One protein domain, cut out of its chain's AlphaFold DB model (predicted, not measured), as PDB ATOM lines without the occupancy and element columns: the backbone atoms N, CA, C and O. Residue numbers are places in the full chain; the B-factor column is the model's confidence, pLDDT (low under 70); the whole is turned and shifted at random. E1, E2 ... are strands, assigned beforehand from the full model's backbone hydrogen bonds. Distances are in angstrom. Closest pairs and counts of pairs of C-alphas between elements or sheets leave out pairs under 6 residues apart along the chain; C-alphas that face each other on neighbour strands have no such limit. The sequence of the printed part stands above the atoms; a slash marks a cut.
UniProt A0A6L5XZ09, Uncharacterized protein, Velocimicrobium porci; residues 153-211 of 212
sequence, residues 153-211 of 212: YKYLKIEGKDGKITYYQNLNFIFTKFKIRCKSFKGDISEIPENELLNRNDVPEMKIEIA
ATOM      1  N   TYR A 153     124.247 143.123  97.176       92.69
ATOM      2  CA  TYR A 153     125.055 142.355  96.221       92.69
ATOM      3  C   TYR A 153     124.328 142.080  94.893       92.69
ATOM      4  O   TYR A 153     123.333 141.343  94.853       92.69
ATOM      5  N   LYS A 154     124.859 142.628  93.793       93.38
ATOM      6  CA  LYS A 154     124.274 142.522  92.444       93.38
ATOM      7  C   LYS A 154     124.823 141.352  91.640       93.38
ATOM      8  O   LYS A 154     124.187 140.928  90.673       93.38
ATOM      9  N   TYR A 155     125.964 140.801  92.043       94.69
ATOM     10  CA  TYR A 155     126.634 139.716  91.336       94.69
ATOM     11  C   TYR A 155     126.938 138.549  92.272       94.69
ATOM     12  O   TYR A 155     127.142 138.722  93.472       94.69
ATOM     13  N   LEU A 156     126.963 137.343  91.711       94.94
ATOM     14  CA  LEU A 156     127.320 136.116  92.414       94.94
ATOM     15  C   LEU A 156     128.472 135.426  91.684       94.94
ATOM     16  O   LEU A 156     128.334 135.063  90.513       94.94
ATOM     17  N   LYS A 157     129.569 135.190  92.402       94.19
ATOM     18  CA  LYS A 157     130.703 134.377  91.957       94.19
ATOM     19  C   LYS A 157     130.541 132.945  92.449       94.19
ATOM     20  O   LYS A 157     130.342 132.703  93.639       94.19
ATOM     21  N   ILE A 158     130.649 131.988  91.536       92.25
ATOM     22  CA  ILE A 158     130.652 130.559  91.848       92.25
ATOM     23  C   ILE A 158     131.951 129.960  91.344       92.25
ATOM     24  O   ILE A 158     132.262 130.072  90.163       92.25
ATOM     25  N   GLU A 159     132.660 129.266  92.221       90.19
ATOM     26  CA  GLU A 159     133.790 128.429  91.845       90.19
ATOM     27  C   GLU A 159     133.333 126.968  91.757       90.19
ATOM     28  O   GLU A 159     132.761 126.410  92.700       90.19
ATOM     29  N   GLY A 160     133.497 126.374  90.578       84.38
ATOM     30  CA  GLY A 160     133.235 124.964  90.331       84.38
ATOM     31  C   GLY A 160     134.279 124.068  90.994       84.38
ATOM     32  O   GLY A 160     135.366 124.500  91.361       84.38
ATOM     33  N   LYS A 161     133.968 122.774  91.127       83.19
ATOM     34  CA  LYS A 161     134.919 121.781  91.671       83.19
ATOM     35  C   LYS A 161     136.162 121.592  90.797       83.19
ATOM     36  O   LYS A 161     137.170 121.092  91.273       83.19
ATOM     37  N   ASP A 162     136.047 121.940  89.524       88.00
ATOM     38  CA  ASP A 162     137.100 121.975  88.514       88.00
ATOM     39  C   ASP A 162     137.932 123.272  88.566       88.00
ATOM     40  O   ASP A 162     138.768 123.490  87.697       88.00
ATOM     41  N   GLY A 163     137.687 124.151  89.548       86.25
ATOM     42  CA  GLY A 163     138.309 125.473  89.653       86.25
ATOM     43  C   GLY A 163     137.724 126.501  88.679       86.25
ATOM     44  O   GLY A 163     138.153 127.654  88.652       86.25
ATOM     45  N   LYS A 164     136.724 126.126  87.867       89.94
ATOM     46  CA  LYS A 164     136.125 127.039  86.896       89.94
ATOM     47  C   LYS A 164     135.254 128.069  87.602       89.94
ATOM     48  O   LYS A 164     134.246 127.734  88.226       89.94
ATOM     49  N   ILE A 165     135.593 129.341  87.432       90.94
ATOM     50  CA  ILE A 165     134.817 130.448  87.986       90.94
ATOM     51  C   ILE A 165     133.705 130.836  87.009       90.94
ATOM     52  O   ILE A 165     133.930 131.006  85.812       90.94
ATOM     53  N   THR A 166     132.485 130.973  87.522       91.50
ATOM     54  CA  THR A 166     131.317 131.447  86.775       91.50
ATOM     55  C   THR A 166     130.656 132.597  87.522       91.50
ATOM     56  O   THR A 166     130.456 132.521  88.736       91.50
ATOM     57  N   TYR A 167     130.269 133.633  86.783       93.62
ATOM     58  CA  TYR A 167     129.600 134.814  87.315       93.62
ATOM     59  C   TYR A 167     128.133 134.844  86.898       93.62
ATOM     60  O   TYR A 167     127.765 134.469  85.782       93.62
ATOM     61  N   TYR A 168     127.288 135.308  87.809       94.12
ATOM     62  CA  TYR A 168     125.864 135.494  87.576       94.12
ATOM     63  C   TYR A 168     125.429 136.874  88.044       94.12
ATOM     64  O   TYR A 168     125.935 137.382  89.041       94.12
ATOM     65  N   GLN A 169     124.428 137.439  87.373       93.94
ATOM     66  CA  GLN A 169     123.715 138.590  87.907       93.94
ATOM     67  C   GLN A 169     122.670 138.095  88.906       93.94
ATOM     68  O   GLN A 169     121.828 137.249  88.578       93.94
ATOM     69  N   ASN A 170     122.728 138.620  90.121       92.38
ATOM     70  CA  ASN A 170     121.747 138.369  91.157       92.38
ATOM     71  C   ASN A 170     120.479 139.181  90.881       92.38
ATOM     72  O   ASN A 170     120.532 140.375  90.597       92.38
ATOM     73  N   LEU A 171     119.333 138.513  90.948       91.38
ATOM     74  CA  LEU A 171     118.023 139.126  90.760       91.38
ATOM     75  C   LEU A 171     117.316 139.333  92.094       91.38
ATOM     76  O   LEU A 171     116.604 140.319  92.251       91.38
ATOM     77  N   ASN A 172     117.436 138.372  93.017       92.31
ATOM     78  CA  ASN A 172     116.761 138.442  94.308       92.31
ATOM     79  C   ASN A 172     117.298 137.411  95.316       92.31
ATOM     80  O   ASN A 172     117.528 136.247  94.970       92.31
ATOM     81  N   PHE A 173     117.338 137.805  96.590       91.94
ATOM     82  CA  PHE A 173     117.496 136.908  97.731       91.94
ATOM     83  C   PHE A 173     116.134 136.561  98.339       91.94
ATOM     84  O   PHE A 173     115.420 137.406  98.871       91.94
ATOM     85  N   ILE A 174     115.785 135.279  98.323       91.88
ATOM     86  CA  ILE A 174     114.565 134.753  98.936       91.88
ATOM     87  C   ILE A 174     114.968 133.957 100.177       91.88
ATOM     88  O   ILE A 174     115.014 132.723 100.161       91.88
ATOM     89  N   PHE A 175     115.286 134.670 101.260       89.50
ATOM     90  CA  PHE A 175     115.789 134.075 102.504       89.50
ATOM     91  C   PHE A 175     114.840 133.039 103.113       89.50
ATOM     92  O   PHE A 175     115.289 131.981 103.541       89.50
ATOM     93  N   THR A 176     113.526 133.275 103.059       86.12
ATOM     94  CA  THR A 176     112.502 132.342 103.571       86.12
ATOM     95  C   THR A 176     112.494 130.991 102.859       86.12
ATOM     96  O   THR A 176     112.044 129.998 103.422       86.12
ATOM     97  N   LYS A 177     112.990 130.933 101.618       87.31
ATOM     98  CA  LYS A 177     113.104 129.698 100.827       87.31
ATOM     99  C   LYS A 177     114.552 129.238 100.675       87.31
ATOM    100  O   LYS A 177     114.782 128.263  99.961       87.31
ATOM    101  N   PHE A 178     115.504 129.941 101.296       90.06
ATOM    102  CA  PHE A 178     116.943 129.767 101.101       90.06
ATOM    103  C   PHE A 178     117.303 129.731  99.615       90.06
ATOM    104  O   PHE A 178     117.916 128.775  99.147       90.06
ATOM    105  N   LYS A 179     116.862 130.725  98.838       92.81
ATOM    106  CA  LYS A 179     117.136 130.783  97.397       92.81
ATOM    107  C   LYS A 179     117.773 132.095  96.980       92.81
ATOM    108  O   LYS A 179     117.329 133.150  97.418       92.81
ATOM    109  N   ILE A 180     118.744 132.012  96.081       93.38
ATOM    110  CA  ILE A 180     119.268 133.152  95.325       93.38
ATOM    111  C   ILE A 180     118.813 132.950  93.891       93.38
ATOM    112  O   ILE A 180     119.133 131.927  93.277       93.38
ATOM    113  N   ARG A 181     118.013 133.882  93.380       94.06
ATOM    114  CA  ARG A 181     117.569 133.851  91.993       94.06
ATOM    115  C   ARG A 181     118.572 134.629  91.161       94.06
ATOM    116  O   ARG A 181     118.778 135.810  91.407       94.06
ATOM    117  N   CYS A 182     119.154 133.977  90.170       94.50
ATOM    118  CA  CYS A 182     120.212 134.545  89.348       94.50
ATOM    119  C   CYS A 182     119.890 134.400  87.860       94.50
ATOM    120  O   CYS A 182     119.066 133.570  87.485       94.50
ATOM    121  N   LYS A 183     120.582 135.146  87.003       94.06
ATOM    122  CA  LYS A 183     120.647 134.897  85.552       94.06
ATOM    123  C   LYS A 183     122.101 134.901  85.092       94.06
ATOM    124  O   LYS A 183     122.951 135.500  85.753       94.06
ATOM    125  N   SER A 184     122.390 134.228  83.981       89.88
ATOM    126  CA  SER A 184     123.744 134.199  83.421       89.88
ATOM    127  C   SER A 184     124.239 135.617  83.147       89.88
ATOM    128  O   SER A 184     123.533 136.413  82.522       89.88
ATOM    129  N   PHE A 185     125.441 135.927  83.623       89.44
ATOM    130  CA  PHE A 185     126.105 137.180  83.298       89.44
ATOM    131  C   PHE A 185     126.647 137.111  81.861       89.44
ATOM    132  O   PHE A 185     127.178 136.079  81.452       89.44
ATOM    133  N   LYS A 186     126.451 138.182  81.084       85.12
ATOM    134  CA  LYS A 186     126.872 138.283  79.672       85.12
ATOM    135  C   LYS A 186     127.788 139.487  79.397       85.12
ATOM    136  O   LYS A 186     128.103 139.726  78.239       85.12
ATOM    137  N   GLY A 187     128.129 140.262  80.427       82.88
ATOM    138  CA  GLY A 187     129.019 141.420  80.309       82.88
ATOM    139  C   GLY A 187     130.488 141.032  80.452       82.88
ATOM    140  O   GLY A 187     130.810 139.847  80.592       82.88
ATOM    141  N   ASP A 188     131.363 142.034  80.449       87.19
ATOM    142  CA  ASP A 188     132.764 141.834  80.800       87.19
ATOM    143  C   ASP A 188     132.896 141.625  82.316       87.19
ATOM    144  O   ASP A 188     132.311 142.333  83.133       87.19
ATOM    145  N   ILE A 189     133.641 140.593  82.701       86.38
ATOM    146  CA  ILE A 189     133.890 140.240  84.100       86.38
ATOM    147  C   ILE A 189     134.763 141.307  84.769       86.38
ATOM    148  O   ILE A 189     134.625 141.520  85.973       86.38
ATOM    149  N   SER A 190     135.627 141.989  84.005       86.12
ATOM    150  CA  SER A 190     136.487 143.066  84.514       86.12
ATOM    151  C   SER A 190     135.691 144.266  85.050       86.12
ATOM    152  O   SER A 190     136.183 145.008  85.897       86.12
ATOM    153  N   GLU A 191     134.434 144.410  84.620       87.25
ATOM    154  CA  GLU A 191     133.529 145.491  85.014       87.25
ATOM    155  C   GLU A 191     132.725 145.180  86.287       87.25
ATOM    156  O   GLU A 191     131.940 146.015  86.734       87.25
ATOM    157  N   ILE A 192     132.874 143.986  86.875       89.56
ATOM    158  CA  ILE A 192     132.157 143.606  88.096       89.56
ATOM    159  C   ILE A 192     132.845 144.246  89.313       89.56
ATOM    160  O   ILE A 192     133.960 143.845  89.655       89.56
ATOM    161  N   PRO A 193     132.186 145.169  90.038       90.50
ATOM    162  CA  PRO A 193     132.772 145.767  91.232       90.50
ATOM    163  C   PRO A 193     132.874 144.733  92.360       90.50
ATOM    164  O   PRO A 193     131.885 144.070  92.688       90.50
ATOM    165  N   GLU A 194     134.044 144.610  92.993       88.12
ATOM    166  CA  GLU A 194     134.263 143.640  94.080       88.12
ATOM    167  C   GLU A 194     133.302 143.849  95.260       88.12
ATOM    168  O   GLU A 194     132.829 142.888  95.862       88.12
ATOM    169  N   ASN A 195     132.944 145.100  95.561       89.44
ATOM    170  CA  ASN A 195     132.003 145.446  96.627       89.44
ATOM    171  C   ASN A 195     130.550 145.025  96.327       89.44
ATOM    172  O   ASN A 195     129.746 144.919  97.252       89.44
ATOM    173  N   GLU A 196     130.208 144.768  95.062       91.19
ATOM    174  CA  GLU A 196     128.890 144.278  94.637       91.19
ATOM    175  C   GLU A 196     128.867 142.757  94.398       91.19
ATOM    176  O   GLU A 196     127.821 142.199  94.034       91.19
ATOM    177  N   LEU A 197     130.000 142.080  94.614       93.50
ATOM    178  CA  LEU A 197     130.197 140.662  94.346       93.50
ATOM    179  C   LEU A 197     130.061 139.814  95.616       93.50
ATOM    180  O   LEU A 197     130.829 139.947  96.563       93.50
ATOM    181  N   LEU A 198     129.107 138.884  95.610       94.50
ATOM    182  CA  LEU A 198     128.963 137.868  96.652       94.50
ATOM    183  C   LEU A 198     129.651 136.573  96.218       94.50
ATOM    184  O   LEU A 198     129.381 136.076  95.117       94.50
ATOM    185  N   ASN A 199     130.471 135.961  97.076       93.25
ATOM    186  CA  ASN A 199     130.963 134.614  96.796       93.25
ATOM    187  C   ASN A 199     129.925 133.585  97.228       93.25
ATOM    188  O   ASN A 199     129.332 133.653  98.303       93.25
ATOM    189  N   ARG A 200     129.736 132.544  96.415       90.00
ATOM    190  CA  ARG A 200     128.813 131.457  96.756       90.00
ATOM    191  C   ARG A 200     129.197 130.737  98.054       90.00
ATOM    192  O   ARG A 200     128.318 130.163  98.698       90.00
ATOM    193  N   ASN A 201     130.468 130.746  98.439       88.50
ATOM    194  CA  ASN A 201     130.923 130.124  99.683       88.50
ATOM    195  C   ASN A 201     130.499 130.905 100.933       88.50
ATOM    196  O   ASN A 201     130.418 130.293 101.993       88.50
ATOM    197  N   ASP A 202     130.138 132.182 100.793       88.69
ATOM    198  CA  ASP A 202     129.673 133.021 101.903       88.69
ATOM    199  C   ASP A 202     128.214 132.704 102.273       88.69
ATOM    200  O   ASP A 202     127.772 132.937 103.392       88.69
ATOM    201  N   VAL A 203     127.459 132.105 101.345       89.12
ATOM    202  CA  VAL A 203     126.040 131.730 101.496       89.12
ATOM    203  C   VAL A 203     125.815 130.238 101.208       89.12
ATOM    204  O   VAL A 203     125.061 129.859 100.295       89.12
ATOM    205  N   PRO A 204     126.499 129.341 101.947       86.88
ATOM    206  CA  PRO A 204     126.479 127.906 101.701       86.88
ATOM    207  C   PRO A 204     125.079 127.293 101.796       86.88
ATOM    208  O   PRO A 204     124.763 126.377 101.025       86.88
ATOM    209  N   GLU A 205     124.234 127.833 102.666       87.06
ATOM    210  CA  GLU A 205     122.868 127.409 102.959       87.06
ATOM    211  C   GLU A 205     121.870 127.700 101.830       87.06
ATOM    212  O   GLU A 205     120.844 127.021 101.722       87.06
ATOM    213  N   MET A 206     122.163 128.670 100.955       88.62
ATOM    214  CA  MET A 206     121.230 129.098  99.913       88.62
ATOM    215  C   MET A 206     121.372 128.275  98.623       88.62
ATOM    216  O   MET A 206     122.463 128.003  98.110       88.62
ATOM    217  N   LYS A 207     120.241 127.873  98.045       90.50
ATOM    218  CA  LYS A 207     120.141 127.227  96.736       90.50
ATOM    219  C   LYS A 207     120.143 128.275  95.625       90.50
ATOM    220  O   LYS A 207     119.402 129.248  95.678       90.50
ATOM    221  N   ILE A 208     120.916 128.025  94.578       90.81
ATOM    222  CA  ILE A 208     120.947 128.890  93.398       90.81
ATOM    223  C   ILE A 208     119.856 128.441  92.432       90.81
ATOM    224  O   ILE A 208     119.743 127.256  92.106       90.81
ATOM    225  N   GLU A 209     119.039 129.389  91.994       93.31
ATOM    226  CA  GLU A 209     118.002 129.197  90.992       93.31
ATOM    227  C   GLU A 209     118.328 130.072  89.782       93.31
ATOM    228  O   GLU A 209     118.184 131.291  89.829       93.31
ATOM    229  N   ILE A 210     118.798 129.441  88.705       91.38
ATOM    230  CA  ILE A 210     119.116 130.137  87.459       91.38
ATOM    231  C   ILE A 210     117.810 130.332  86.685       91.38
ATOM    232  O   ILE A 210     117.175 129.364  86.259       91.38
ATOM    233  N   ALA A 211     117.395 131.586  86.544       87.75
ATOM    234  CA  ALA A 211     116.314 131.989  85.667       87.75
ATOM    235  C   ALA A 211     116.712 131.709  84.212       87.75
ATOM    236  O   ALA A 211     117.848 131.974  83.813       87.75
TER     237      ALA A 211
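What this domain is: This is residues 153 to 211 of the 212 residues of an uncharacterized protein of Velocimicrobium porci (UniProt A0A6L5XZ09). One strongly twisted sheet is built round the long strand E2, which bends by 79 degrees at residue 171; hairpins join E2 to E1 and E3, and E4 and E5 add the edges. The 59 printed residues hold no named helix and five strands, E1 to E5, in mixed sheet order E4, E1, E2, E3, E5. The class is all strand, with under half of the residues in named elements. It is compact, radius of gyration of the C-alphas 11.0 A, spanning 32 by 24 by 21 A.

Where its parts are: E1, residues 155 to 159, begins at C-alpha 155 (126.634, 139.716, 91.336). E2, 165 to 174, is 23.4 A long; E3, 179 to 184, 15.8 A. E4 is 197 to 199; E5, 207 to 210, ends at C-alpha 210 (119.116, 130.137, 87.459).

How they stand to each other: E1, E2 and E3 form a meander, each the antiparallel neighbour of the one before; N 156 and O 168, 2.9 A, and N 171 and O 181, 2.8 A, are within hydrogen-bond range. E4 is parallel to E1 (N 198 and O 155, 2.9 A), E5 to E3 (N 209 and O 180, 2.8 A).

The domain as a whole: The printed part has no cut. The E3 to E4 link is long. No printed residue is under 70 in pLDDT.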